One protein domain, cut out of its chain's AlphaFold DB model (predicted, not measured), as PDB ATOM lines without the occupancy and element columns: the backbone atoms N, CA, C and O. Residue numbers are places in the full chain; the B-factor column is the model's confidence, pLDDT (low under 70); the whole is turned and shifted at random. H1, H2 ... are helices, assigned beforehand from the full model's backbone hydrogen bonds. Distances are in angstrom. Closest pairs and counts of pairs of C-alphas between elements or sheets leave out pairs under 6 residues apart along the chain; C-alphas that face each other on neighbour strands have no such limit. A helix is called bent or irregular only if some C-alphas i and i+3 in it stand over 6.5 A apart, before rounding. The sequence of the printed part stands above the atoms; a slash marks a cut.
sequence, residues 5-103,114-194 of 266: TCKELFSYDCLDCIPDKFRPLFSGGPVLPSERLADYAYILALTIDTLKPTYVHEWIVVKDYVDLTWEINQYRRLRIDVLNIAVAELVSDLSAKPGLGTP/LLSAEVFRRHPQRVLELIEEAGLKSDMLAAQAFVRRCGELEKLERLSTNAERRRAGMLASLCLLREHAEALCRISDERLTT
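What this domain is: This is residues 5 to 103 and 114 to 194 of the 266 residues of an uncharacterized protein of Rhodoplanes elegans (UniProt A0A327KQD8). Two long helices, H4 and H8, lie side by side and run opposite ways, and residues 179 to 194, of which 179 to 193 belong to H8, stick out past H4 as a free arm. On the side of H4 away from H8, H2 and H3 pack near its beginning, with H1 on H3; the short helices H5, H6 and H7 gather round its other end, where H7 leads into H8. The printed part has 180 residues with eight named helices, H1 to H8 in chain order, and no named strand; the class is all helix. The whole is extended, with a radius of gyration of the C-alphas of 24.7 A, and spans 94 by 33 by 20 A.

Where its parts are: H8, the longest helix, is residues 150 to 193, 64.8 A from C-alpha 150 at (-30.844, -26.391, -1.477) to C-alpha 193 at (-2.554, 31.549, -7.766). H4, residues 56 to 95, is 58.7 A long and begins with C-alpha 56 at (-12.197, 6.524, -19.730). H3 is residues 37 to 51, 21.1 A; H7 is residues 138 to 148, 15.4 A; H6 is residues 124 to 133, 14.3 A. The shorter ones are H2, residues 20 to 26, H5, residues 117 to 122, and H1, residues 5 to 9. H2 is irregular, with C-alphas 21 and 24 7.2 A apart.

How they stand to each other: H4 is the hub and touches six helices. It touches H8 at a shallow tilt of 12 degrees, opposite ways; the closest C-alphas, Ile 72 and Ser 160, are 5.3 A apart. H3 and H4 form a helical hairpin at a steep tilt of 39 degrees, closest at the C-alphas of Leu 44 and Val 66, 6.0 A. H2 touches residues 56 to 63 of H4 alone, closest at the C-alphas of Phe 26 and Lys 63, 7.1 A. H1 only just touches H3, with 3 pairs of C-alphas within 8 A, the closest being Leu 9 and Leu 37, 7.2 A. Residues 83 to 90 of H4 alone touch H7, closest at the C-alphas of Ala 86 and Ala 145, 5.0 A. H5 and H6 touch H4 at the C-alphas of Ala 117 and Ala 88, 6.2 A, and of Val 127 and Val 91, 7.3 A. H3 and H8 are apart. Each O i to N i+4 pair is within hydrogen-bond range in H1, H3, H5, H6, H7 and H8; H4 has 35 of 36, and H2 has 0 of 3 but 3 of 4 O i to N i+3 pairs.

The domain as a whole: The C-alphas farthest apart, Thr 102 and Thr 194, are 95.8 A apart. Residues 104 to 113 are not printed, and C-alphas 103 and 114 are 16.7 A apart across this cut. Of the links printed whole, none is long. Confidence is under 70 at residues 5 to 7, 100 to 103 and 114 to 119.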
ATOM      1  N   THR A   5     -27.297  -9.502 -31.883       63.03
ATOM      2  CA  THR A   5     -27.522  -8.721 -30.650       63.03
ATOM      3  C   THR A   5     -26.731  -7.417 -30.593       63.03
ATOM      4  O   THR A   5     -27.223  -6.432 -30.049       63.03
ATOM      5  N   CYS A   6     -25.534  -7.369 -31.192       59.78
ATOM      6  CA  CYS A   6     -24.757  -6.131 -31.267       59.78
ATOM      7  C   CYS A   6     -25.515  -5.056 -32.050       59.78
ATOM      8  O   CYS A   6     -25.553  -3.909 -31.626       59.78
ATOM      9  N   LYS A   7     -26.149  -5.426 -33.173       66.75
ATOM     10  CA  LYS A   7     -26.888  -4.489 -34.033       66.75
ATOM     11  C   LYS A   7     -28.156  -3.967 -33.369       66.75
ATOM     12  O   LYS A   7     -28.535  -2.829 -33.616       66.75
ATOM     13  N   GLU A   8     -28.787  -4.776 -32.525       75.25
ATOM     14  CA  GLU A   8     -30.031  -4.395 -31.860       75.25
ATOM     15  C   GLU A   8     -29.825  -3.342 -30.771       75.25
ATOM     16  O   GLU A   8     -30.676  -2.469 -30.630       75.25
ATOM     17  N   LEU A   9     -28.688  -3.343 -30.059       70.81
ATOM     18  CA  LEU A   9     -28.376  -2.272 -29.100       70.81
ATOM     19  C   LEU A   9     -28.273  -0.906 -29.790       70.81
ATOM     20  O   LEU A   9     -28.737   0.085 -29.237       70.81
ATOM     21  N   PHE A  10     -27.745  -0.864 -31.020       71.94
ATOM     22  CA  PHE A  10     -27.671   0.367 -31.820       71.94
ATOM     23  C   PHE A  10     -29.024   0.895 -32.292       71.94
ATOM     24  O   PHE A  10     -29.089   2.020 -32.772       71.94
ATOM     25  N   SER A  11     -30.098   0.116 -32.155       80.69
ATOM     26  CA  SER A  11     -31.447   0.586 -32.465       80.69
ATOM     27  C   SER A  11     -32.081   1.387 -31.325       80.69
ATOM     28  O   SER A  11     -33.147   1.961 -31.536       80.69
ATOM     29  N   TYR A  12     -31.489   1.387 -30.128       79.19
ATOM     30  CA  TYR A  12     -32.008   2.132 -28.987       79.19
ATOM     31  C   TYR A  12     -31.233   3.446 -28.829       79.19
ATOM     32  O   TYR A  12     -30.003   3.443 -28.754       79.19
ATOM     33  N   ASP A  13     -31.962   4.557 -28.691       81.19
ATOM     34  CA  ASP A  13     -31.432   5.927 -28.528       81.19
ATOM     35  C   ASP A  13     -30.494   6.092 -27.307       81.19
ATOM     36  O   ASP A  13     -29.856   7.125 -27.117       81.19
ATOM     37  N   CYS A  14     -30.353   5.067 -26.460       78.75
ATOM     38  CA  CYS A  14     -29.425   5.068 -25.332       78.75
ATOM     39  C   CYS A  14     -27.948   5.133 -25.745       78.75
ATOM     40  O   CYS A  14     -27.109   5.438 -24.908       78.75
ATOM     41  N   LEU A  15     -27.589   4.820 -26.995       80.69
ATOM     42  CA  LEU A  15     -26.197   4.940 -27.447       80.69
ATOM     43  C   LEU A  15     -25.824   6.356 -27.894       80.69
ATOM     44  O   LEU A  15     -24.637   6.637 -28.086       80.69
ATOM     45  N   ASP A  16     -26.798   7.256 -28.023       89.00
ATOM     46  CA  ASP A  16     -26.534   8.651 -28.379       89.00
ATOM     47  C   ASP A  16     -25.870   9.416 -27.230       89.00
ATOM     48  O   ASP A  16     -25.126  10.367 -27.470       89.00
ATOM     49  N   CYS A  17     -26.044   8.959 -25.985       90.44
ATOM     50  CA  CYS A  17     -25.324   9.508 -24.838       90.44
ATOM     51  C   CYS A  17     -23.912   8.921 -24.655       90.44
ATOM     52  O   CYS A  17     -23.172   9.399 -23.795       90.44
ATOM     53  N   ILE A  18     -23.507   7.926 -25.461       94.69
ATOM     54  CA  ILE A  18     -22.180   7.295 -25.388       94.69
ATOM     55  C   ILE A  18     -21.265   7.871 -26.480       94.69
ATOM     56  O   ILE A  18     -21.524   7.658 -27.669       94.69
ATOM     57  N   PRO A  19     -20.150   8.533 -26.116       95.94
ATOM     58  CA  PRO A  19     -19.171   9.014 -27.086       95.94
ATOM     59  C   PRO A  19     -18.652   7.892 -27.995       95.94
ATOM     60  O   PRO A  19     -18.362   6.792 -27.520       95.94
ATOM     61  N   ASP A  20     -18.435   8.189 -29.282       94.88
ATOM     62  CA  ASP A  20     -18.042   7.202 -30.308       94.88
ATOM     63  C   ASP A  20     -16.864   6.313 -29.898       94.88
ATOM     64  O   ASP A  20     -16.884   5.100 -30.102       94.88
ATOM     65  N   LYS A  21     -15.858   6.907 -29.248       95.75
ATOM     66  CA  LYS A  21     -14.658   6.205 -28.772       95.75
ATOM     67  C   LYS A  21     -14.942   5.106 -27.737       95.75
ATOM     68  O   LYS A  21     -14.115   4.216 -27.571       95.75
ATOM     69  N   PHE A  22     -16.086   5.158 -27.055       96.19
ATOM     70  CA  PHE A  22     -16.494   4.174 -26.050       96.19
ATOM     71  C   PHE A  22     -17.556   3.198 -26.551       96.19
ATOM     72  O   PHE A  22     -17.747   2.163 -25.925       96.19
ATOM     73  N   ARG A  23     -18.204   3.450 -27.696       93.69
ATOM     74  CA  ARG A  23     -19.222   2.546 -28.264       93.69
ATOM     75  C   ARG A  23     -18.770   1.082 -28.390       93.69
ATOM     76  O   ARG A  23     -19.578   0.213 -28.070       93.69
ATOM     77  N   PRO A  24     -17.511   0.761 -28.762       93.50
ATOM     78  CA  PRO A  24     -17.056  -0.629 -28.806       93.50
ATOM     79  C   PRO A  24     -17.169  -1.358 -27.463       93.50
ATOM     80  O   PRO A  24     -17.476  -2.550 -27.450       93.50
ATOM     81  N   LEU A  25     -16.987  -0.643 -26.346       94.19
ATOM     82  CA  LEU A  25     -17.117  -1.203 -25.001       94.19
ATOM     83  C   LEU A  25     -18.539  -1.721 -24.752       94.19
ATOM     84  O   LEU A  25     -18.696  -2.755 -24.119       94.19
ATOM     85  N   PHE A  26     -19.562  -1.063 -25.305       93.31
ATOM     86  CA  PHE A  26     -20.986  -1.376 -25.111       93.31
ATOM     87  C   PHE A  26     -21.599  -2.205 -26.245       93.31
ATOM     88  O   PHE A  26     -22.816  -2.339 -26.330       93.31
ATOM     89  N   SER A  27     -20.772  -2.785 -27.116       86.38
ATOM     90  CA  SER A  27     -21.250  -3.555 -28.270       86.38
ATOM     91  C   SER A  27     -22.013  -4.836 -27.895       86.38
ATOM     92  O   SER A  27     -22.748  -5.363 -28.724       86.38
ATOM     93  N   GLY A  28     -21.903  -5.316 -26.652       88.25
ATOM     94  CA  GLY A  28     -22.678  -6.445 -26.142       88.25
ATOM     95  C   GLY A  28     -22.984  -6.324 -24.650       88.25
ATOM     96  O   GLY A  28     -22.125  -5.937 -23.854       88.25
ATOM     97  N   GLY A  29     -24.216  -6.681 -24.284       88.56
ATOM     98  CA  GLY A  29     -24.655  -6.829 -22.896       88.56
ATOM     99  C   GLY A  29     -24.833  -8.305 -22.517       88.56
ATOM    100  O   GLY A  29     -25.069  -9.133 -23.404       88.56
ATOM    101  N   PRO A  30     -24.766  -8.654 -21.220       94.31
ATOM    102  CA  PRO A  30     -24.995 -10.010 -20.712       94.31
ATOM    103  C   PRO A  30     -26.492 -10.387 -20.713       94.31
ATOM    104  O   PRO A  30     -27.015 -10.879 -19.716       94.31
ATOM    105  N   VAL A  31     -27.203 -10.126 -21.813       94.75
ATOM    106  CA  VAL A  31     -28.654 -10.328 -21.948       94.75
ATOM    107  C   VAL A  31     -28.934 -11.706 -22.550       94.75
ATOM    108  O   VAL A  31     -28.381 -12.061 -23.593       94.75
ATOM    109  N   LEU A  32     -29.794 -12.493 -21.898       92.88
ATOM    110  CA  LEU A  32     -30.205 -13.806 -22.407       92.88
ATOM    111  C   LEU A  32     -31.217 -13.676 -23.560       92.88
ATOM    112  O   LEU A  32     -31.945 -12.689 -23.629       92.88
ATOM    113  N   PRO A  33     -31.364 -14.694 -24.431       91.25
ATOM    114  CA  PRO A  33     -32.321 -14.643 -25.546       91.25
ATOM    115  C   PRO A  33     -33.788 -14.444 -25.138       91.25
ATOM    116  O   PRO A  33     -34.590 -13.973 -25.934       91.25
ATOM    117  N   SER A  34     -34.160 -14.841 -23.917       89.81
ATOM    118  CA  SER A  34     -35.511 -14.671 -23.367       89.81
ATOM    119  C   SER A  34     -35.750 -13.293 -22.749       89.81
ATOM    120  O   SER A  34     -36.866 -12.997 -22.320       89.81
ATOM    121  N   GLU A  35     -34.714 -12.465 -22.650       94.31
ATOM    122  CA  GLU A  35     -34.754 -11.184 -21.967       94.31
ATOM    123  C   GLU A  35     -34.902 -10.031 -22.953       94.31
ATOM    124  O   GLU A  35     -34.526 -10.105 -24.123       94.31
ATOM    125  N   ARG A  36     -35.470  -8.926 -22.469       93.81
ATOM    126  CA  ARG A  36     -35.689  -7.740 -23.289       93.81
ATOM    127  C   ARG A  36     -34.455  -6.855 -23.231       93.81
ATOM    128  O   ARG A  36     -34.168  -6.246 -22.204       93.81
ATOM    129  N   LEU A  37     -33.779  -6.727 -24.366       92.62
ATOM    130  CA  LEU A  37     -32.630  -5.837 -24.529       92.62
ATOM    131  C   LEU A  37     -32.954  -4.372 -24.176       92.62
ATOM    132  O   LEU A  37     -32.110  -3.671 -23.626       92.62
ATOM    133  N   ALA A  38     -34.196  -3.941 -24.422       92.62
ATOM    134  CA  ALA A  38     -34.699  -2.615 -24.062       92.62
ATOM    135  C   ALA A  38     -34.585  -2.306 -22.557       92.62
ATOM    136  O   ALA A  38     -34.255  -1.184 -22.184       92.62
ATOM    137  N   ASP A  39     -34.818  -3.296 -21.692       95.31
ATOM    138  CA  ASP A  39     -34.774  -3.105 -20.239       95.31
ATOM    139  C   ASP A  39     -33.320  -2.922 -19.759       95.31
ATOM    140  O   ASP A  39     -33.046  -2.106 -18.878       95.31
ATOM    141  N   TYR A  40     -32.367  -3.631 -20.379       95.62
ATOM    142  CA  TYR A  40     -30.933  -3.434 -20.141       95.62
ATOM    143  C   TYR A  40     -30.477  -2.047 -20.617       95.62
ATOM    144  O   TYR A  40     -29.841  -1.308 -19.864       95.62
ATOM    145  N   ALA A  41     -30.858  -1.668 -21.841       94.38
ATOM    146  CA  ALA A  41     -30.572  -0.356 -22.419       94.38
ATOM    147  C   ALA A  41     -31.113   0.794 -21.550       94.38
ATOM    148  O   ALA A  41     -30.436   1.804 -21.360       94.38
ATOM    149  N   TYR A  42     -32.299   0.619 -20.962       95.00
ATOM    150  CA  TYR A  42     -32.891   1.577 -20.033       95.00
ATOM    151  C   TYR A  42     -32.052   1.760 -18.756       95.00
ATOM    152  O   TYR A  42     -31.763   2.892 -18.367       95.00
ATOM    153  N   ILE A  43     -31.598   0.668 -18.127       96.44
ATOM    154  CA  ILE A  43     -30.731   0.736 -16.934       96.44
ATOM    155  C   ILE A  43     -29.390   1.399 -17.269       96.44
ATOM    156  O   ILE A  43     -28.883   2.200 -16.479       96.44
ATOM    157  N   LEU A  44     -28.830   1.093 -18.442       96.50
ATOM    158  CA  LEU A  44     -27.605   1.718 -18.927       96.50
ATOM    159  C   LEU A  44     -27.777   3.233 -19.088       96.50
ATOM    160  O   LEU A  44     -26.984   3.993 -18.532       96.50
ATOM    161  N   ALA A  45     -28.831   3.670 -19.780       95.69
ATOM    162  CA  ALA A  45     -29.123   5.086 -19.991       95.69
ATOM    163  C   ALA A  45     -29.294   5.842 -18.666       95.69
ATOM    164  O   ALA A  45     -28.673   6.886 -18.473       95.69
ATOM    165  N   LEU A  46     -30.066   5.285 -17.724       96.38
ATOM    166  CA  LEU A  46     -30.248   5.870 -16.391       96.38
ATOM    167  C   LEU A  46     -28.930   5.993 -15.624       96.38
ATOM    168  O   LEU A  46     -28.690   6.991 -14.946       96.38
ATOM    169  N   THR A  47     -28.073   4.979 -15.725       96.75
ATOM    170  CA  THR A  47     -26.782   4.963 -15.035       96.75
ATOM    171  C   THR A  47     -25.835   6.008 -15.625       96.75
ATOM    172  O   THR A  47     -25.169   6.714 -14.870       96.75
ATOM    173  N   ILE A  48     -25.802   6.154 -16.954       97.06
ATOM    174  CA  ILE A  48     -25.015   7.194 -17.634       97.06
ATOM    175  C   ILE A  48     -25.519   8.587 -17.245       97.06
ATOM    176  O   ILE A  48     -24.703   9.439 -16.902       97.06
ATOM    177  N   ASP A  49     -26.834   8.811 -17.247       96.44
ATOM    178  CA  ASP A  49     -27.424  10.101 -16.868       96.44
ATOM    179  C   ASP A  49     -27.139  10.462 -15.402       96.44
ATOM    180  O   ASP A  49     -26.803  11.604 -15.080       96.44
ATOM    181  N   THR A  50     -27.186   9.464 -14.515       96.69
ATOM    182  CA  THR A  50     -26.920   9.643 -13.081       96.69
ATOM    183  C   THR A  50     -25.438   9.899 -12.805       96.69
ATOM    184  O   THR A  50     -25.096  10.806 -12.047       96.69
ATOM    185  N   LEU A  51     -24.544   9.096 -13.391       96.19
ATOM    186  CA  LEU A  51     -23.115   9.148 -13.078       96.19
ATOM    187  C   LEU A  51     -22.357  10.183 -13.908       96.19
ATOM    188  O   LEU A  51     -21.352  10.688 -13.417       96.19
ATOM    189  N   LYS A  52     -22.813  10.512 -15.122       96.75
ATOM    190  CA  LYS A  52     -22.162  11.451 -16.057       96.75
ATOM    191  C   LYS A  52     -20.654  11.186 -16.206       96.75
ATOM    192  O   LYS A  52     -19.839  12.048 -15.870       96.75
ATOM    193  N   PRO A  53     -20.260   9.982 -16.663       96.94
ATOM    194  CA  PRO A  53     -18.853   9.619 -16.800       96.94
ATOM    195  C   PRO A  53     -18.122  10.571 -17.762       96.94
ATOM    196  O   PRO A  53     -18.519  10.771 -18.910       96.94
ATOM    197  N   THR A  54     -17.021  11.139 -17.292       95.56
ATOM    198  CA  THR A  54     -16.155  12.075 -18.017       95.56
ATOM    199  C   THR A  54     -14.890  11.372 -18.512       95.56
ATOM    200  O   THR A  54     -14.478  11.553 -19.663       95.56
ATOM    201  N   TYR A  55     -14.290  10.520 -17.677       94.75
ATOM    202  CA  TYR A  55     -13.015   9.859 -17.971       94.75
ATOM    203  C   TYR A  55     -13.185   8.410 -18.432       94.75
ATOM    204  O   TYR A  55     -14.156   7.739 -18.097       94.75
ATOM    205  N   VAL A  56     -12.194   7.893 -19.171       95.50
ATOM    206  CA  VAL A  56     -12.197   6.524 -19.730       95.50
ATOM    207  C   VAL A  56     -12.492   5.457 -18.670       95.50
ATOM    208  O   VAL A  56     -13.296   4.562 -18.911       95.50
ATOM    209  N   HIS A  57     -11.870   5.555 -17.494       95.00
ATOM    210  CA  HIS A  57     -12.068   4.586 -16.416       95.00
ATOM    211  C   HIS A  57     -13.495   4.624 -15.848       95.00
ATOM    212  O   HIS A  57     -14.028   3.582 -15.484       95.00
ATOM    213  N   GLU A  58     -14.147   5.790 -15.822       96.75
ATOM    214  CA  GLU A  58     -15.534   5.901 -15.364       96.75
ATOM    215  C   GLU A  58     -16.490   5.215 -16.341       96.75
ATOM    216  O   GLU A  58     -17.439   4.571 -15.910       96.75
ATOM    217  N   TRP A  59     -16.215   5.281 -17.648       96.94
ATOM    218  CA  TRP A  59     -16.989   4.547 -18.656       96.94
ATOM    219  C   TRP A  59     -16.882   3.027 -18.483       96.94
ATOM    220  O   TRP A  59     -17.885   2.332 -18.634       96.94
ATOM    221  N   ILE A  60     -15.698   2.517 -18.118       96.62
ATOM    222  CA  ILE A  60     -15.506   1.100 -17.759       96.62
ATOM    223  C   ILE A  60     -16.316   0.761 -16.507       96.62
ATOM    224  O   ILE A  60     -17.071  -0.207 -16.505       96.62
ATOM    225  N   VAL A  61     -16.249   1.607 -15.476       96.69
ATOM    226  CA  VAL A  61     -17.016   1.377 -14.248       96.69
ATOM    227  C   VAL A  61     -18.523   1.369 -14.506       96.69
ATOM    228  O   VAL A  61     -19.223   0.505 -13.986       96.69
ATOM    229  N   VAL A  62     -19.030   2.285 -15.335       96.88
ATOM    230  CA  VAL A  62     -20.445   2.323 -15.732       96.88
ATOM    231  C   VAL A  62     -20.848   1.034 -16.447       96.88
ATOM    232  O   VAL A  62     -21.880   0.456 -16.106       96.88
ATOM    233  N   LYS A  63     -20.033   0.561 -17.400       96.88
ATOM    234  CA  LYS A  63     -20.257  -0.700 -18.118       96.88
ATOM    235  C   LYS A  63     -20.396  -1.867 -17.143       96.88
ATOM    236  O   LYS A  63     -21.450  -2.507 -17.131       96.88
ATOM    237  N   ASP A  64     -19.384  -2.128 -16.314       97.38
ATOM    238  CA  ASP A  64     -19.444  -3.331 -15.479       97.38
ATOM    239  C   ASP A  64     -20.438  -3.174 -14.316       97.38
ATOM    240  O   ASP A  64     -21.035  -4.160 -13.892       97.38
ATOM    241  N   TYR A  65     -20.718  -1.952 -13.839       97.69
ATOM    242  CA  TYR A  65     -21.796  -1.715 -12.870       97.69
ATOM    243  C   TYR A  65     -23.162  -2.152 -13.415       97.69
ATOM    244  O   TYR A  65     -23.939  -2.812 -12.711       97.69
ATOM    245  N   VAL A  66     -23.466  -1.781 -14.663       97.62
ATOM    246  CA  VAL A  66     -24.724  -2.140 -15.326       97.62
ATOM    247  C   VAL A  66     -24.774  -3.642 -15.587       97.62
ATOM    248  O   VAL A  66     -25.782  -4.274 -15.265       97.62
ATOM    249  N   ASP A  67     -23.684  -4.231 -16.080       97.81
ATOM    250  CA  ASP A  67     -23.589  -5.675 -16.304       97.81
ATOM    251  C   ASP A  67     -23.797  -6.468 -15.010       97.81
ATOM    252  O   ASP A  67     -24.630  -7.371 -14.972       97.81
ATOM    253  N   LEU A  68     -23.119  -6.092 -13.920       98.25
ATOM    254  CA  LEU A  68     -23.276  -6.741 -12.617       98.25
ATOM    255  C   LEU A  68     -24.695  -6.572 -12.072       98.25
ATOM    256  O   LEU A  68     -25.262  -7.513 -11.523       98.25
ATOM    257  N   THR A  69     -25.300  -5.394 -12.238       98.19
ATOM    258  CA  THR A  69     -26.703  -5.171 -11.853       98.19
ATOM    259  C   THR A  69     -27.642  -6.089 -12.636       98.19
ATOM    260  O   THR A  69     -28.589  -6.639 -12.066       98.19
ATOM    261  N   TRP A  70     -27.360  -6.307 -13.920       98.00
ATOM    262  CA  TRP A  70     -28.113  -7.231 -14.757       98.00
ATOM    263  C   TRP A  70     -27.910  -8.697 -14.339       98.00
ATOM    264  O   TRP A  70     -28.892  -9.429 -14.196       98.00
ATOM    265  N   GLU A  71     -26.672  -9.119 -14.066       98.00
ATOM    266  CA  GLU A  71     -26.343 -10.462 -13.560       98.00
ATOM    267  C   GLU A  71     -27.043 -10.766 -12.226       98.00
ATOM    268  O   GLU A  71     -27.638 -11.831 -12.069       98.00
ATOM    269  N   ILE A  72     -27.044  -9.825 -11.276       98.19
ATOM    270  CA  ILE A  72     -27.735  -9.985  -9.984       98.19
ATOM    271  C   ILE A  72     -29.229 -10.257 -10.205       98.19
ATOM    272  O   ILE A  72     -29.806 -11.164  -9.599       98.19
ATOM    273  N   ASN A  73     -29.864  -9.509 -11.111       97.62
ATOM    274  CA  ASN A  73     -31.270  -9.724 -11.449       97.62
ATOM    275  C   ASN A  73     -31.500 -11.091 -12.110       97.62
ATOM    276  O   ASN A  73     -32.500 -11.748 -11.811       97.62
ATOM    277  N   GLN A  74     -30.574 -11.552 -12.952       97.25
ATOM    278  CA  GLN A  74     -30.622 -12.897 -13.526       97.25
ATOM    279  C   GLN A  74     -30.546 -13.984 -12.459       97.25
ATOM    280  O   GLN A  74     -31.398 -14.870 -12.450       97.25
ATOM    281  N   TYR A  75     -29.599 -13.903 -11.521       98.00
ATOM    282  CA  TYR A  75     -29.486 -14.891 -10.445       98.00
ATOM    283  C   TYR A  75     -30.750 -14.945  -9.583       98.00
ATOM    284  O   TYR A  75     -31.224 -16.032  -9.248       98.00
ATOM    285  N   ARG A  76     -31.362 -13.789  -9.298       97.38
ATOM    286  CA  ARG A  76     -32.633 -13.715  -8.560       97.38
ATOM    287  C   ARG A  76     -33.788 -14.387  -9.309       97.38
ATOM    288  O   ARG A  76     -34.571 -15.096  -8.681       97.38
ATOM    289  N   ARG A  77     -33.883 -14.208 -10.633       96.06
ATOM    290  CA  ARG A  77     -34.876 -14.904 -11.474       96.06
ATOM    291  C   ARG A  77     -34.619 -16.408 -11.526       96.06
ATOM    292  O   ARG A  77     -35.522 -17.186 -11.239       96.06
ATOM    293  N   LEU A  78     -33.374 -16.809 -11.786       96.31
ATOM    294  CA  LEU A  78     -32.969 -18.216 -11.830       96.31
ATOM    295  C   LEU A  78     -33.271 -18.941 -10.516       96.31
ATOM    296  O   LEU A  78     -33.685 -20.096 -10.541       96.31
ATOM    297  N   ARG A  79     -33.136 -18.266  -9.369       97.25
ATOM    298  CA  ARG A  79     -33.503 -18.823  -8.060       97.25
ATOM    299  C   ARG A  79     -34.983 -19.217  -7.997       97.25
ATOM    300  O   ARG A  79     -35.314 -20.295  -7.509       97.25
ATOM    301  N   ILE A  80     -35.862 -18.356  -8.510       95.38
ATOM    302  CA  ILE A  80     -37.306 -18.614  -8.589       95.38
ATOM    303  C   ILE A  80     -37.584 -19.758  -9.574       95.38
ATOM    304  O   ILE A  80     -38.367 -20.654  -9.268       95.38
ATOM    305  N   ASP A  81     -36.910 -19.772 -10.723       93.12
ATOM    306  CA  ASP A  81     -37.096 -20.810 -11.740       93.12
ATOM    307  C   ASP A  81     -36.648 -22.195 -11.258       93.12
ATOM    308  O   ASP A  81     -37.379 -23.168 -11.444       93.12
ATOM    309  N   VAL A  82     -35.505 -22.295 -10.571       94.69
ATOM    310  CA  VAL A  82     -35.029 -23.547  -9.956       94.69
ATOM    311  C   VAL A  82     -36.051 -24.085  -8.955       94.69
ATOM    312  O   VAL A  82     -36.346 -25.283  -8.956       94.69
ATOM    313  N   LEU A  83     -36.637 -23.207  -8.136       93.94
ATOM    314  CA  LEU A  83     -37.669 -23.603  -7.183       93.94
ATOM    315  C   LEU A  83     -38.946 -24.075  -7.896       93.94
ATOM    316  O   LEU A  83     -39.489 -25.123  -7.552       93.94
ATOM    317  N   ASN A  84     -39.393 -23.352  -8.924       89.31
ATOM    318  CA  ASN A  84     -40.569 -23.720  -9.716       89.31
ATOM    319  C   ASN A  84     -40.394 -25.073 -10.422       89.31
ATOM    320  O   ASN A  84     -41.329 -25.871 -10.460       89.31
ATOM    321  N   ILE A  85     -39.198 -25.352 -10.948       89.69
ATOM    322  CA  ILE A  85     -38.859 -26.653 -11.539       89.69
ATOM    323  C   ILE A  85     -38.978 -27.757 -10.483       89.69
ATOM    324  O   ILE A  85     -39.611 -28.778 -10.738       89.69
ATOM    325  N   ALA A  86     -38.446 -27.545  -9.277       92.00
ATOM    326  CA  ALA A  86     -38.536 -28.528  -8.197       92.00
ATOM    327  C   ALA A  86     -39.972 -28.772  -7.712       92.00
ATOM    328  O   ALA A  86     -40.336 -29.909  -7.408       92.00
ATOM    329  N   VAL A  87     -40.809 -27.733  -7.675       89.75
ATOM    330  CA  VAL A  87     -42.245 -27.874  -7.392       89.75
ATOM    331  C   VAL A  87     -42.929 -28.707  -8.480       89.75
ATOM    332  O   VAL A  87     -43.676 -29.633  -8.159       89.75
ATOM    333  N   ALA A  88     -42.652 -28.432  -9.759       86.56
ATOM    334  CA  ALA A  88     -43.214 -29.195 -10.873       86.56
ATOM    335  C   ALA A  88     -42.790 -30.675 -10.831       86.56
ATOM    336  O   ALA A  88     -43.628 -31.557 -11.016       86.56
ATOM    337  N   GLU A  89     -41.523 -30.954 -10.507       88.19
ATOM    338  CA  GLU A  89     -41.009 -32.310 -10.278       88.19
ATOM    339  C   GLU A  89     -41.774 -33.026  -9.157       88.19
ATOM    340  O   GLU A  89     -42.234 -34.149  -9.351       88.19
ATOM    341  N   LEU A  90     -41.978 -32.374  -8.007       89.12
ATOM    342  CA  LEU A  90     -42.692 -32.970  -6.874       89.12
ATOM    343  C   LEU A  90     -44.162 -33.266  -7.186       89.12
ATOM    344  O   LEU A  90     -44.670 -34.314  -6.794       89.12
ATOM    345  N   VAL A  91     -44.857 -32.380  -7.904       86.75
ATOM    346  CA  VAL A  91     -46.244 -32.639  -8.327       86.75
ATOM    347  C   VAL A  91     -46.306 -33.786  -9.330       86.75
ATOM    348  O   VAL A  91     -47.198 -34.632  -9.246       86.75
ATOM    349  N   SER A  92     -45.326 -33.866 -10.230       84.12
ATOM    350  CA  SER A  92     -45.176 -35.006 -11.133       84.12
ATOM    351  C   SER A  92     -44.998 -36.312 -10.349       84.12
ATOM    352  O   SER A  92     -45.721 -37.278 -10.601       84.12
ATOM    353  N   ASP A  93     -44.132 -36.320  -9.330       85.94
ATOM    354  CA  ASP A  93     -43.895 -37.476  -8.455       85.94
ATOM    355  C   ASP A  93     -45.161 -37.896  -7.684       85.94
ATOM    356  O   ASP A  93     -45.429 -39.090  -7.531       85.94
ATOM    357  N   LEU A  94     -45.969 -36.935  -7.216       84.94
ATOM    358  CA  LEU A  94     -47.252 -37.206  -6.556       84.94
ATOM    359  C   LEU A  94     -48.262 -37.835  -7.518       84.94
ATOM    360  O   LEU A  94     -48.892 -38.833  -7.170       84.94
ATOM    361  N   SER A  95     -48.365 -37.308  -8.741       80.81
ATOM    362  CA  SER A  95     -49.282 -37.825  -9.764       80.81
ATOM    363  C   SER A  95     -48.938 -39.248 -10.229       80.81
ATOM    364  O   SER A  95     -49.808 -39.987 -10.689       80.81
ATOM    365  N   ALA A  96     -47.673 -39.655 -10.088       81.25
ATOM    366  CA  ALA A  96     -47.197 -40.976 -10.478       81.25
ATOM    367  C   ALA A  96     -47.461 -42.071  -9.424       81.25
ATOM    368  O   ALA A  96     -47.328 -43.258  -9.747       81.25
ATOM    369  N   LYS A  97     -47.823 -41.719  -8.177       79.19
ATOM    370  CA  LYS A  97     -48.018 -42.696  -7.091       79.19
ATOM    371  C   LYS A  97     -49.303 -43.519  -7.297       79.19
ATOM    372  O   LYS A  97     -50.402 -42.961  -7.289       79.19
ATOM    373  N   PRO A  98     -49.211 -44.856  -7.444       71.81
ATOM    374  CA  PRO A  98     -50.386 -45.706  -7.601       71.81
ATOM    375  C   PRO A  98     -51.206 -45.737  -6.303       71.81
ATOM    376  O   PRO A  98     -50.675 -46.055  -5.244       71.81
ATOM    377  N   GLY A  99     -52.502 -45.427  -6.395       72.38
ATOM    378  CA  GLY A  99     -53.447 -45.482  -5.269       72.38
ATOM    379  C   GLY A  99     -54.178 -44.170  -4.967       72.38
ATOM    380  O   GLY A  99     -55.215 -44.214  -4.314       72.38
ATOM    381  N   LEU A 100     -53.716 -43.029  -5.491       64.31
ATOM    382  CA  LEU A 100     -54.307 -41.705  -5.236       64.31
ATOM    383  C   LEU A 100     -55.434 -41.314  -6.225       64.31
ATOM    384  O   LEU A 100     -55.526 -40.176  -6.663       64.31
ATOM    385  N   GLY A 101     -56.302 -42.261  -6.596       51.09
ATOM    386  CA  GLY A 101     -57.415 -42.006  -7.522       51.09
ATOM    387  C   GLY A 101     -57.083 -42.313  -8.987       51.09
ATOM    388  O   GLY A 101     -55.948 -42.246  -9.441       51.09
ATOM    389  N   THR A 102     -58.089 -42.793  -9.713       44.62
ATOM    390  CA  THR A 102     -57.949 -43.671 -10.884       44.62
ATOM    391  C   THR A 102     -57.070 -43.142 -12.027       44.62
ATOM    392  O   THR A 102     -57.261 -42.005 -12.463       44.62
ATOM    393  N   PRO A 103     -56.237 -44.008 -12.640       45.81
ATOM    394  CA  PRO A 103     -55.556 -43.728 -13.895       45.81
ATOM    395  C   PRO A 103     -56.585 -43.671 -15.031       45.81
ATOM    396  O   PRO A 103     -56.778 -44.636 -15.770       45.81
ATOM    397  N   LEU A 114     -42.185 -35.148 -17.178       50.62
ATOM    398  CA  LEU A 114     -42.230 -33.997 -16.283       50.62
ATOM    399  C   LEU A 114     -43.441 -33.192 -16.756       50.62
ATOM    400  O   LEU A 114     -43.475 -32.797 -17.923       50.62
ATOM    401  N   LEU A 115     -44.455 -32.993 -15.909       57.00
ATOM    402  CA  LEU A 115     -45.435 -31.935 -16.156       57.00
ATOM    403  C   LEU A 115     -44.624 -30.677 -16.462       57.00
ATOM    404  O   LEU A 115     -43.954 -30.150 -15.572       57.00
ATOM    405  N   SER A 116     -44.589 -30.258 -17.732       60.84
ATOM    406  CA  SER A 116     -43.768 -29.114 -18.097       60.84
ATOM    407  C   SER A 116     -44.244 -27.933 -17.257       60.84
ATOM    408  O   SER A 116     -45.438 -27.823 -16.950       60.84
ATOM    409  N   ALA A 117     -43.332 -27.044 -16.866       64.06
ATOM    410  CA  ALA A 117     -43.698 -25.859 -16.093       64.06
ATOM    411  C   ALA A 117     -44.851 -25.065 -16.757       64.06
ATOM    412  O   ALA A 117     -45.605 -24.368 -16.082       64.06
ATOM    413  N   GLU A 118     -45.046 -25.212 -18.072       69.19
ATOM    414  CA  GLU A 118     -46.186 -24.659 -18.801       69.19
ATOM    415  C   GLU A 118     -47.534 -25.288 -18.438       69.19
ATOM    416  O   GLU A 118     -48.520 -24.561 -18.330       69.19
ATOM    417  N   VAL A 119     -47.613 -26.608 -18.235       69.56
ATOM    418  CA  VAL A 119     -48.865 -27.270 -17.823       69.56
ATOM    419  C   VAL A 119     -49.284 -26.772 -16.443       69.56
ATOM    420  O   VAL A 119     -50.457 -26.468 -16.228       69.56
ATOM    421  N   PHE A 120     -48.309 -26.593 -15.550       71.06
ATOM    422  CA  PHE A 120     -48.522 -26.008 -14.229       71.06
ATOM    423  C   PHE A 120     -49.091 -24.584 -14.322       71.06
ATOM    424  O   PHE A 120     -50.052 -24.254 -13.634       71.06
ATOM    425  N   ARG A 121     -48.555 -23.753 -15.232       76.31
ATOM    426  CA  ARG A 121     -49.072 -22.393 -15.478       76.31
ATOM    427  C   ARG A 121     -50.474 -22.383 -16.085       76.31
ATOM    428  O   ARG A 121     -51.243 -21.476 -15.791       76.31
ATOM    429  N   ARG A 122     -50.807 -23.347 -16.950       84.12
ATOM    430  CA  ARG A 122     -52.109 -23.392 -17.640       84.12
ATOM    431  C   ARG A 122     -53.244 -23.906 -16.756       84.12
ATOM    432  O   ARG A 122     -54.386 -23.510 -16.976       84.12
ATOM    433  N   HIS A 123     -52.950 -24.762 -15.778       85.31
ATOM    434  CA  HIS A 123     -53.973 -25.415 -14.951       85.31
ATOM    435  C   HIS A 123     -53.640 -25.382 -13.449       85.31
ATOM    436  O   HIS A 123     -53.539 -26.441 -12.823       85.31
ATOM    437  N   PRO A 124     -53.511 -24.189 -12.834       85.06
ATOM    438  CA  PRO A 124     -53.142 -24.072 -11.425       85.06
ATOM    439  C   PRO A 124     -54.167 -24.730 -10.489       85.06
ATOM    440  O   PRO A 124     -53.772 -25.315  -9.484       85.06
ATOM    441  N   GLN A 125     -55.465 -24.719 -10.831       87.50
ATOM    442  CA  GLN A 125     -56.490 -25.363  -9.999       87.50
ATOM    443  C   GLN A 125     -56.280 -26.876  -9.895       87.50
ATOM    444  O   GLN A 125     -56.366 -27.429  -8.807       87.50
ATOM    445  N   ARG A 126     -55.931 -27.545 -11.004       83.12
ATOM    446  CA  ARG A 126     -55.749 -29.002 -10.995       83.12
ATOM    447  C   ARG A 126     -54.549 -29.426 -10.151       83.12
ATOM    448  O   ARG A 126     -54.565 -30.489  -9.543       83.12
ATOM    449  N   VAL A 127     -53.509 -28.598 -10.117       83.00
ATOM    450  CA  VAL A 127     -52.357 -28.817  -9.241       83.00
ATOM    451  C   VAL A 127     -52.776 -28.684  -7.776       83.00
ATOM    452  O   VAL A 127     -52.439 -29.554  -6.980       83.00
ATOM    453  N   LEU A 128     -53.521 -27.632  -7.427       86.00
ATOM    454  CA  LEU A 128     -54.009 -27.433  -6.059       86.00
ATOM    455  C   LEU A 128     -54.892 -28.600  -5.601       86.00
ATOM    456  O   LEU A 128     -54.674 -29.112  -4.511       86.00
ATOM    457  N   GLU A 129     -55.788 -29.091  -6.460       86.56
ATOM    458  CA  GLU A 129     -56.591 -30.293  -6.191       86.56
ATOM    459  C   GLU A 129     -55.713 -31.517  -5.900       86.56
ATOM    460  O   GLU A 129     -55.938 -32.203  -4.913       86.56
ATOM    461  N   LEU A 130     -54.677 -31.782  -6.707       82.81
ATOM    462  CA  LEU A 130     -53.759 -32.907  -6.473       82.81
ATOM    463  C   LEU A 130     -52.981 -32.769  -5.156       82.81
ATOM    464  O   LEU A 130     -52.703 -33.763  -4.488       82.81
ATOM    465  N   ILE A 131     -52.606 -31.540  -4.792       85.69
ATOM    466  CA  ILE A 131     -51.918 -31.234  -3.533       85.69
ATOM    467  C   ILE A 131     -52.861 -31.481  -2.343       85.69
ATOM    468  O   ILE A 131     -52.457 -32.126  -1.373       85.69
ATOM    469  N   GLU A 132     -54.117 -31.035  -2.440       89.19
ATOM    470  CA  GLU A 132     -55.154 -31.254  -1.426       89.19
ATOM    471  C   GLU A 132     -55.554 -32.734  -1.307       89.19
ATOM    472  O   GLU A 132     -55.640 -33.251  -0.193       89.19
ATOM    473  N   GLU A 133     -55.718 -33.446  -2.428       87.19
ATOM    474  CA  GLU A 133     -55.970 -34.897  -2.484       87.19
ATOM    475  C   GLU A 133     -54.836 -35.689  -1.807       87.19
ATOM    476  O   GLU A 133     -55.077 -36.711  -1.162       87.19
ATOM    477  N   ALA A 134     -53.595 -35.200  -1.904       85.94
ATOM    478  CA  ALA A 134     -52.436 -35.767  -1.217       85.94
ATOM    479  C   ALA A 134     -52.336 -35.369   0.271       85.94
ATOM    480  O   ALA A 134     -51.421 -35.829   0.959       85.94
ATOM    481  N   GLY A 135     -53.240 -34.524   0.778       90.00
ATOM    482  CA  GLY A 135     -53.226 -34.022   2.154       90.00
ATOM    483  C   GLY A 135     -52.051 -33.088   2.459       90.00
ATOM    484  O   GLY A 135     -51.681 -32.923   3.623       90.00
ATOM    485  N   LEU A 136     -51.431 -32.503   1.431       91.44
ATOM    486  CA  LEU A 136     -50.297 -31.597   1.572       91.44
ATOM    487  C   LEU A 136     -50.774 -30.144   1.531       91.44
ATOM    488  O   LEU A 136     -51.715 -29.794   0.827       91.44
ATOM    489  N   LYS A 137     -50.098 -29.270   2.274       92.25
ATOM    490  CA  LYS A 137     -50.282 -27.817   2.149       92.25
ATOM    491  C   LYS A 137     -49.316 -27.266   1.101       92.25
ATOM    492  O   LYS A 137     -48.198 -27.768   0.982       92.25
ATOM    493  N   SER A 138     -49.706 -26.193   0.408       89.25
ATOM    494  CA  SER A 138     -48.842 -25.496  -0.564       89.25
ATOM    495  C   SER A 138     -47.466 -25.145   0.023       89.25
ATOM    496  O   SER A 138     -46.439 -25.399  -0.602       89.25
ATOM    497  N   ASP A 139     -47.430 -24.663   1.267       92.00
ATOM    498  CA  ASP A 139     -46.180 -24.288   1.943       92.00
ATOM    499  C   ASP A 139     -45.257 -25.489   2.187       92.00
ATOM    500  O   ASP A 139     -44.038 -25.372   2.072       92.00
ATOM    501  N   MET A 140     -45.822 -26.669   2.467       91.88
ATOM    502  CA  MET A 140     -45.036 -27.896   2.640       91.88
ATOM    503  C   MET A 140     -44.410 -28.344   1.321       91.88
ATOM    504  O   MET A 140     -43.278 -28.824   1.312       91.88
ATOM    505  N   LEU A 141     -45.119 -28.162   0.203       91.38
ATOM    506  CA  LEU A 141     -44.587 -28.462  -1.121       91.38
ATOM    507  C   LEU A 141     -43.431 -27.520  -1.479       91.38
ATOM    508  O   LEU A 141     -42.396 -27.983  -1.952       91.38
ATOM    509  N   ALA A 142     -43.581 -26.220  -1.206       92.12
ATOM    510  CA  ALA A 142     -42.520 -25.236  -1.411       92.12
ATOM    511  C   ALA A 142     -41.293 -25.525  -0.527       92.12
ATOM    512  O   ALA A 142     -40.164 -25.505  -1.018       92.12
ATOM    513  N   ALA A 143     -41.501 -25.871   0.748       93.38
ATOM    514  CA  ALA A 143     -40.426 -26.271   1.654       93.38
ATOM    515  C   ALA A 143     -39.704 -27.539   1.166       93.38
ATOM    516  O   ALA A 143     -38.475 -27.588   1.145       93.38
ATOM    517  N   GLN A 144     -40.445 -28.548   0.702       94.56
ATOM    518  CA  GLN A 144     -39.857 -29.766   0.145       94.56
ATOM    519  C   GLN A 144     -39.079 -29.489  -1.151       94.56
ATOM    520  O   GLN A 144     -38.008 -30.063  -1.363       94.56
ATOM    521  N   ALA A 145     -39.594 -28.606  -2.011       94.38
ATOM    522  CA  ALA A 145     -38.917 -28.171  -3.229       94.38
ATOM    523  C   ALA A 145     -37.599 -27.457  -2.904       94.38
ATOM    524  O   ALA A 145     -36.575 -27.738  -3.527       94.38
ATOM    525  N   PHE A 146     -37.614 -26.598  -1.881       96.50
ATOM    526  CA  PHE A 146     -36.424 -25.927  -1.371       96.50
ATOM    527  C   PHE A 146     -35.382 -26.934  -0.874       96.50
ATOM    528  O   PHE A 146     -34.250 -26.910  -1.348       96.50
ATOM    529  N   VAL A 147     -35.762 -27.871   0.005       97.31
ATOM    530  CA  VAL A 147     -34.843 -28.907   0.521       97.31
ATOM    531  C   VAL A 147     -34.228 -29.718  -0.622       97.31
ATOM    532  O   VAL A 147     -33.029 -29.985  -0.618       97.31
ATOM    533  N   ARG A 148     -35.023 -30.058  -1.646       96.38
ATOM    534  CA  ARG A 148     -34.565 -30.821  -2.818       96.38
ATOM    535  C   ARG A 148     -33.534 -30.072  -3.673       96.38
ATOM    536  O   ARG A 148     -32.715 -30.732  -4.304       96.38
ATOM    537  N   ARG A 149     -33.570 -28.733  -3.710       97.44
ATOM    538  CA  ARG A 149     -32.668 -27.875  -4.513       97.44
ATOM    539  C   ARG A 149     -31.759 -26.970  -3.683       97.44
ATOM    540  O   ARG A 149     -31.206 -26.009  -4.214       97.44
ATOM    541  N   CYS A 150     -31.595 -27.254  -2.392       97.56
ATOM    542  CA  CYS A 150     -30.844 -26.391  -1.477       97.56
ATOM    543  C   CYS A 150     -29.427 -26.110  -2.001       97.56
ATOM    544  O   CYS A 150     -28.998 -24.961  -2.040       97.56
ATOM    545  N   GLY A 151     -28.739 -27.132  -2.525       97.38
ATOM    546  CA  GLY A 151     -27.379 -26.989  -3.050       97.38
ATOM    547  C   GLY A 151     -27.266 -26.089  -4.288       97.38
ATOM    548  O   GLY A 151     -26.308 -25.327  -4.411       97.38
ATOM    549  N   GLU A 152     -28.212 -26.148  -5.228       97.94
ATOM    550  CA  GLU A 152     -28.245 -25.252  -6.388       97.94
ATOM    551  C   GLU A 152     -28.624 -23.822  -5.994       97.94
ATOM    552  O   GLU A 152     -28.013 -22.870  -6.485       97.94
ATOM    553  N   LEU A 153     -29.584 -23.672  -5.079       97.81
ATOM    554  CA  LEU A 153     -30.006 -22.372  -4.560       97.81
ATOM    555  C   LEU A 153     -28.863 -21.679  -3.803       97.81
ATOM    556  O   LEU A 153     -28.609 -20.501  -4.043       97.81
ATOM    557  N   GLU A 154     -28.109 -22.406  -2.977       98.31
ATOM    558  CA  GLU A 154     -26.917 -21.884  -2.298       98.31
ATOM    559  C   GLU A 154     -25.843 -21.408  -3.280       98.31
ATOM    560  O   GLU A 154     -25.220 -20.368  -3.066       98.31
ATOM    561  N   LYS A 155     -25.610 -22.146  -4.375       98.44
ATOM    562  CA  LYS A 155     -24.649 -21.731  -5.411       98.44
ATOM    563  C   LYS A 155     -25.085 -20.430  -6.080       98.44
ATOM    564  O   LYS A 155     -24.254 -19.537  -6.240       98.44
ATOM    565  N   LEU A 156     -26.365 -20.308  -6.439       98.00
ATOM    566  CA  LEU A 156     -26.916 -19.076  -7.011       98.00
ATOM    567  C   LEU A 156     -26.812 -17.902  -6.034       98.00
ATOM    568  O   LEU A 156     -26.428 -16.809  -6.439       98.00
ATOM    569  N   GLU A 157     -27.080 -18.134  -4.750       98.25
ATOM    570  CA  GLU A 157     -26.954 -17.100  -3.723       98.25
ATOM    571  C   GLU A 157     -25.496 -16.642  -3.571       98.25
ATOM    572  O   GLU A 157     -25.223 -15.444  -3.547       98.25
ATOM    573  N   ARG A 158     -24.525 -17.566  -3.571       98.38
ATOM    574  CA  ARG A 158     -23.093 -17.212  -3.557       98.38
ATOM    575  C   ARG A 158     -22.690 -16.386  -4.780       98.38
ATOM    576  O   ARG A 158     -21.932 -15.427  -4.629       98.38
ATOM    577  N   LEU A 159     -23.186 -16.733  -5.972       97.94
ATOM    578  CA  LEU A 159     -22.936 -15.965  -7.197       97.94
ATOM    579  C   LEU A 159     -23.551 -14.561  -7.121       97.94
ATOM    580  O   LEU A 159     -22.870 -13.586  -7.444       97.94
ATOM    581  N   SER A 160     -24.786 -14.449  -6.625       97.94
ATOM    582  CA  SER A 160     -25.462 -13.166  -6.398       97.94
ATOM    583  C   SER A 160     -24.685 -12.291  -5.415       97.94
ATOM    584  O   SER A 160     -24.334 -11.162  -5.748       97.94
ATOM    585  N   THR A 161     -24.321 -12.828  -4.248       98.31
ATOM    586  CA  THR A 161     -23.540 -12.116  -3.225       98.31
ATOM    587  C   THR A 161     -22.174 -11.673  -3.753       98.31
ATOM    588  O   THR A 161     -21.714 -10.570  -3.454       98.31
ATOM    589  N   ASN A 162     -21.509 -12.497  -4.568       98.38
ATOM    590  CA  ASN A 162     -20.248 -12.117  -5.205       98.38
ATOM    591  C   ASN A 162     -20.446 -10.946  -6.185       98.38
ATOM    592  O   ASN A 162     -19.706  -9.964  -6.125       98.38
ATOM    593  N   ALA A 163     -21.456 -11.015  -7.058       98.06
ATOM    594  CA  ALA A 163     -21.767  -9.934  -7.989       98.06
ATOM    595  C   ALA A 163     -22.142  -8.629  -7.257       98.06
ATOM    596  O   ALA A 163     -21.657  -7.560  -7.625       98.06
ATOM    597  N   GLU A 164     -22.918  -8.712  -6.173       98.50
ATOM    598  CA  GLU A 164     -23.257  -7.568  -5.317       98.50
ATOM    599  C   GLU A 164     -22.014  -6.941  -4.676       98.50
ATOM    600  O   GLU A 164     -21.861  -5.718  -4.710       98.50
ATOM    601  N   ARG A 165     -21.092  -7.767  -4.164       98.44
ATOM    602  CA  ARG A 165     -19.818  -7.301  -3.602       98.44
ATOM    603  C   ARG A 165     -18.959  -6.599  -4.649       98.44
ATOM    604  O   ARG A 165     -18.457  -5.511  -4.380       98.44
ATOM    605  N   ARG A 166     -18.810  -7.189  -5.842       98.12
ATOM    606  CA  ARG A 166     -18.063  -6.570  -6.952       98.12
ATOM    607  C   ARG A 166     -18.673  -5.223  -7.329       98.12
ATOM    608  O   ARG A 166     -17.954  -4.233  -7.404       98.12
ATOM    609  N   ARG A 167     -20.002  -5.154  -7.454       98.00
ATOM    610  CA  ARG A 167     -20.721  -3.914  -7.772       98.00
ATOM    611  C   ARG A 167     -20.496  -2.831  -6.713       98.00
ATOM    612  O   ARG A 167     -20.265  -1.678  -7.063       98.00
ATOM    613  N   ALA A 168     -20.550  -3.191  -5.430       97.81
ATOM    614  CA  ALA A 168     -20.276  -2.263  -4.334       97.81
ATOM    615  C   ALA A 168     -18.824  -1.752  -4.366       97.81
ATOM    616  O   ALA A 168     -18.597  -0.551  -4.231       97.81
ATOM    617  N   GLY A 169     -17.859  -2.644  -4.617       96.19
ATOM    618  CA  GLY A 169     -16.449  -2.281  -4.772       96.19
ATOM    619  C   GLY A 169     -16.215  -1.296  -5.919       96.19
ATOM    620  O   GLY A 169     -15.519  -0.304  -5.737       96.19
ATOM    621  N   MET A 170     -16.863  -1.504  -7.066       95.38
ATOM    622  CA  MET A 170     -16.754  -0.602  -8.215       95.38
ATOM    623  C   MET A 170     -17.271   0.809  -7.934       95.38
ATOM    624  O   MET A 170     -16.635   1.784  -8.330       95.38
ATOM    625  N   LEU A 171     -18.403   0.932  -7.233       95.38
ATOM    626  CA  LEU A 171     -18.915   2.240  -6.823       95.38
ATOM    627  C   LEU A 171     -17.959   2.936  -5.849       95.38
ATOM    628  O   LEU A 171     -17.699   4.126  -6.005       95.38
ATOM    629  N   ALA A 172     -17.396   2.200  -4.889       96.25
ATOM    630  CA  ALA A 172     -16.401   2.751  -3.974       96.25
ATOM    631  C   ALA A 172     -15.152   3.242  -4.730       96.25
ATOM    632  O   ALA A 172     -14.685   4.354  -4.485       96.25
ATOM    633  N   SER A 173     -14.652   2.467  -5.698       92.69
ATOM    634  CA  SER A 173     -13.534   2.880  -6.554       92.69
ATOM    635  C   SER A 173     -13.850   4.136  -7.366       92.69
ATOM    636  O   SER A 173     -12.990   5.005  -7.482       92.69
ATOM    637  N   LEU A 174     -15.069   4.272  -7.894       95.44
ATOM    638  CA  LEU A 174     -15.489   5.475  -8.617       95.44
ATOM    639  C   LEU A 174     -15.465   6.718  -7.722       95.44
ATOM    640  O   LEU A 174     -14.939   7.749  -8.135       95.44
ATOM    641  N   CYS A 175     -16.000   6.618  -6.502       95.94
ATOM    642  CA  CYS A 175     -15.969   7.720  -5.539       95.94
ATOM    643  C   CYS A 175     -14.527   8.143  -5.227       95.94
ATOM    644  O   CYS A 175     -14.201   9.321  -5.344       95.94
ATOM    645  N   LEU A 176     -13.643   7.182  -4.938       95.62
ATOM    646  CA  LEU A 176     -12.232   7.456  -4.650       95.62
ATOM    647  C   LEU A 176     -11.506   8.124  -5.826       95.62
ATOM    648  O   LEU A 176     -10.717   9.047  -5.629       95.62
ATOM    649  N   LEU A 177     -11.771   7.681  -7.059       94.06
ATOM    650  CA  LEU A 177     -11.168   8.276  -8.255       94.06
ATOM    651  C   LEU A 177     -11.612   9.728  -8.455       94.06
ATOM    652  O   LEU A 177     -10.793  10.567  -8.829       94.06
ATOM    653  N   ARG A 178     -12.879  10.037  -8.165       96.38
ATOM    654  CA  ARG A 178     -13.404  11.407  -8.229       96.38
ATOM    655  C   ARG A 178     -12.794  12.303  -7.166       96.38
ATOM    656  O   ARG A 178     -12.291  13.367  -7.504       96.38
ATOM    657  N   GLU A 179     -12.750  11.845  -5.919       96.81
ATOM    658  CA  GLU A 179     -12.111  12.582  -4.823       96.81
ATOM    659  C   GLU A 179     -10.637  12.877  -5.128       96.81
ATOM    660  O   GLU A 179     -10.147  13.986  -4.897       96.81
ATOM    661  N   HIS A 180      -9.925  11.900  -5.698       94.69
ATOM    662  CA  HIS A 180      -8.540  12.079  -6.115       94.69
ATOM    663  C   HIS A 180      -8.405  13.107  -7.246       94.69
ATOM    664  O   HIS A 180      -7.542  13.985  -7.173       94.69
ATOM    665  N   ALA A 181      -9.264  13.042  -8.267       93.38
ATOM    666  CA  ALA A 181      -9.268  14.009  -9.361       93.38
ATOM    667  C   ALA A 181      -9.544  15.438  -8.856       93.38
ATOM    668  O   ALA A 181      -8.819  16.367  -9.207       93.38
ATOM    669  N   GLU A 182     -10.522  15.606  -7.964       95.50
ATOM    670  CA  GLU A 182     -10.832  16.889  -7.325       95.50
ATOM    671  C   GLU A 182      -9.669  17.413  -6.471       95.50
ATOM    672  O   GLU A 182      -9.392  18.614  -6.450       95.50
ATOM    673  N   ALA A 183      -8.960  16.532  -5.761       95.88
ATOM    674  CA  ALA A 183      -7.766  16.906  -5.008       95.88
ATOM    675  C   ALA A 183      -6.634  17.395  -5.925       95.88
ATOM    676  O   ALA A 183      -5.997  18.404  -5.624       95.88
ATOM    677  N   LEU A 184      -6.407  16.728  -7.062       94.50
ATOM    678  CA  LEU A 184      -5.404  17.154  -8.039       94.50
ATOM    679  C   LEU A 184      -5.755  18.501  -8.677       94.50
ATOM    680  O   LEU A 184      -4.874  19.352  -8.788       94.50
ATOM    681  N   CYS A 185      -7.023  18.729  -9.035       93.81
ATOM    682  CA  CYS A 185      -7.478  20.026  -9.542       93.81
ATOM    683  C   CYS A 185      -7.204  21.153  -8.537       93.81
ATOM    684  O   CYS A 185      -6.636  22.173  -8.917       93.81
ATOM    685  N   ARG A 186      -7.494  20.934  -7.246       95.94
ATOM    686  CA  ARG A 186      -7.201  21.918  -6.190       95.94
ATOM    687  C   ARG A 186      -5.713  22.267  -6.098       95.94
ATOM    688  O   ARG A 186      -5.370  23.442  -6.049       95.94
ATOM    689  N   ILE A 187      -4.828  21.269  -6.133       95.56
ATOM    690  CA  ILE A 187      -3.370  21.491  -6.080       95.56
ATOM    691  C   ILE A 187      -2.881  22.264  -7.313       95.56
ATOM    692  O   ILE A 187      -2.000  23.120  -7.210       95.56
ATOM    693  N   SER A 188      -3.424  21.950  -8.490       94.62
ATOM    694  CA  SER A 188      -3.095  22.657  -9.727       94.62
ATOM    695  C   SER A 188      -3.546  24.119  -9.694       94.62
ATOM    696  O   SER A 188      -2.770  24.984 -10.097       94.62
ATOM    697  N   ASP A 189      -4.740  24.401  -9.174       95.06
ATOM    698  CA  ASP A 189      -5.274  25.762  -9.068       95.06
ATOM    699  C   ASP A 189      -4.472  26.614  -8.071       95.06
ATOM    700  O   ASP A 189      -4.112  27.753  -8.377       95.06
ATOM    701  N   GLU A 190      -4.092  26.050  -6.917       94.25
ATOM    702  CA  GLU A 190      -3.262  26.740  -5.918       94.25
ATOM    703  C   GLU A 190      -1.912  27.195  -6.501       94.25
ATOM    704  O   GLU A 190      -1.488  28.331  -6.276       94.25
ATOM    705  N   ARG A 191      -1.270  26.358  -7.330       90.19
ATOM    706  CA  ARG A 191       0.004  26.688  -8.001       90.19
ATOM    707  C   ARG A 191      -0.107  27.805  -9.035       90.19
ATOM    708  O   ARG A 191       0.889  28.461  -9.314       90.19
ATOM    709  N   LEU A 192      -1.281  28.012  -9.626       90.31
ATOM    710  CA  LEU A 192      -1.502  29.117 -10.563       90.31
ATOM    711  C   LEU A 192      -1.789  30.434  -9.835       90.31
ATOM    712  O   LEU A 192      -1.559  31.504 -10.391       90.31
ATOM    713  N   THR A 193      -2.279  30.364  -8.593       91.06
ATOM    714  CA  THR A 193      -2.554  31.549  -7.766       91.06
ATOM    715  C   THR A 193      -1.363  32.050  -6.962       91.06
ATOM    716  O   THR A 193      -1.409  33.183  -6.484       91.06
ATOM    717  N   THR A 194      -0.294  31.258  -6.808       84.75
ATOM    718  CA  THR A 194       0.942  31.780  -6.221       84.75
ATOM    719  C   THR A 194       1.495  32.854  -7.155       84.75
ATOM    720  O   THR A 194       1.828  32.517  -8.294       84.75
TER     721      THR A 194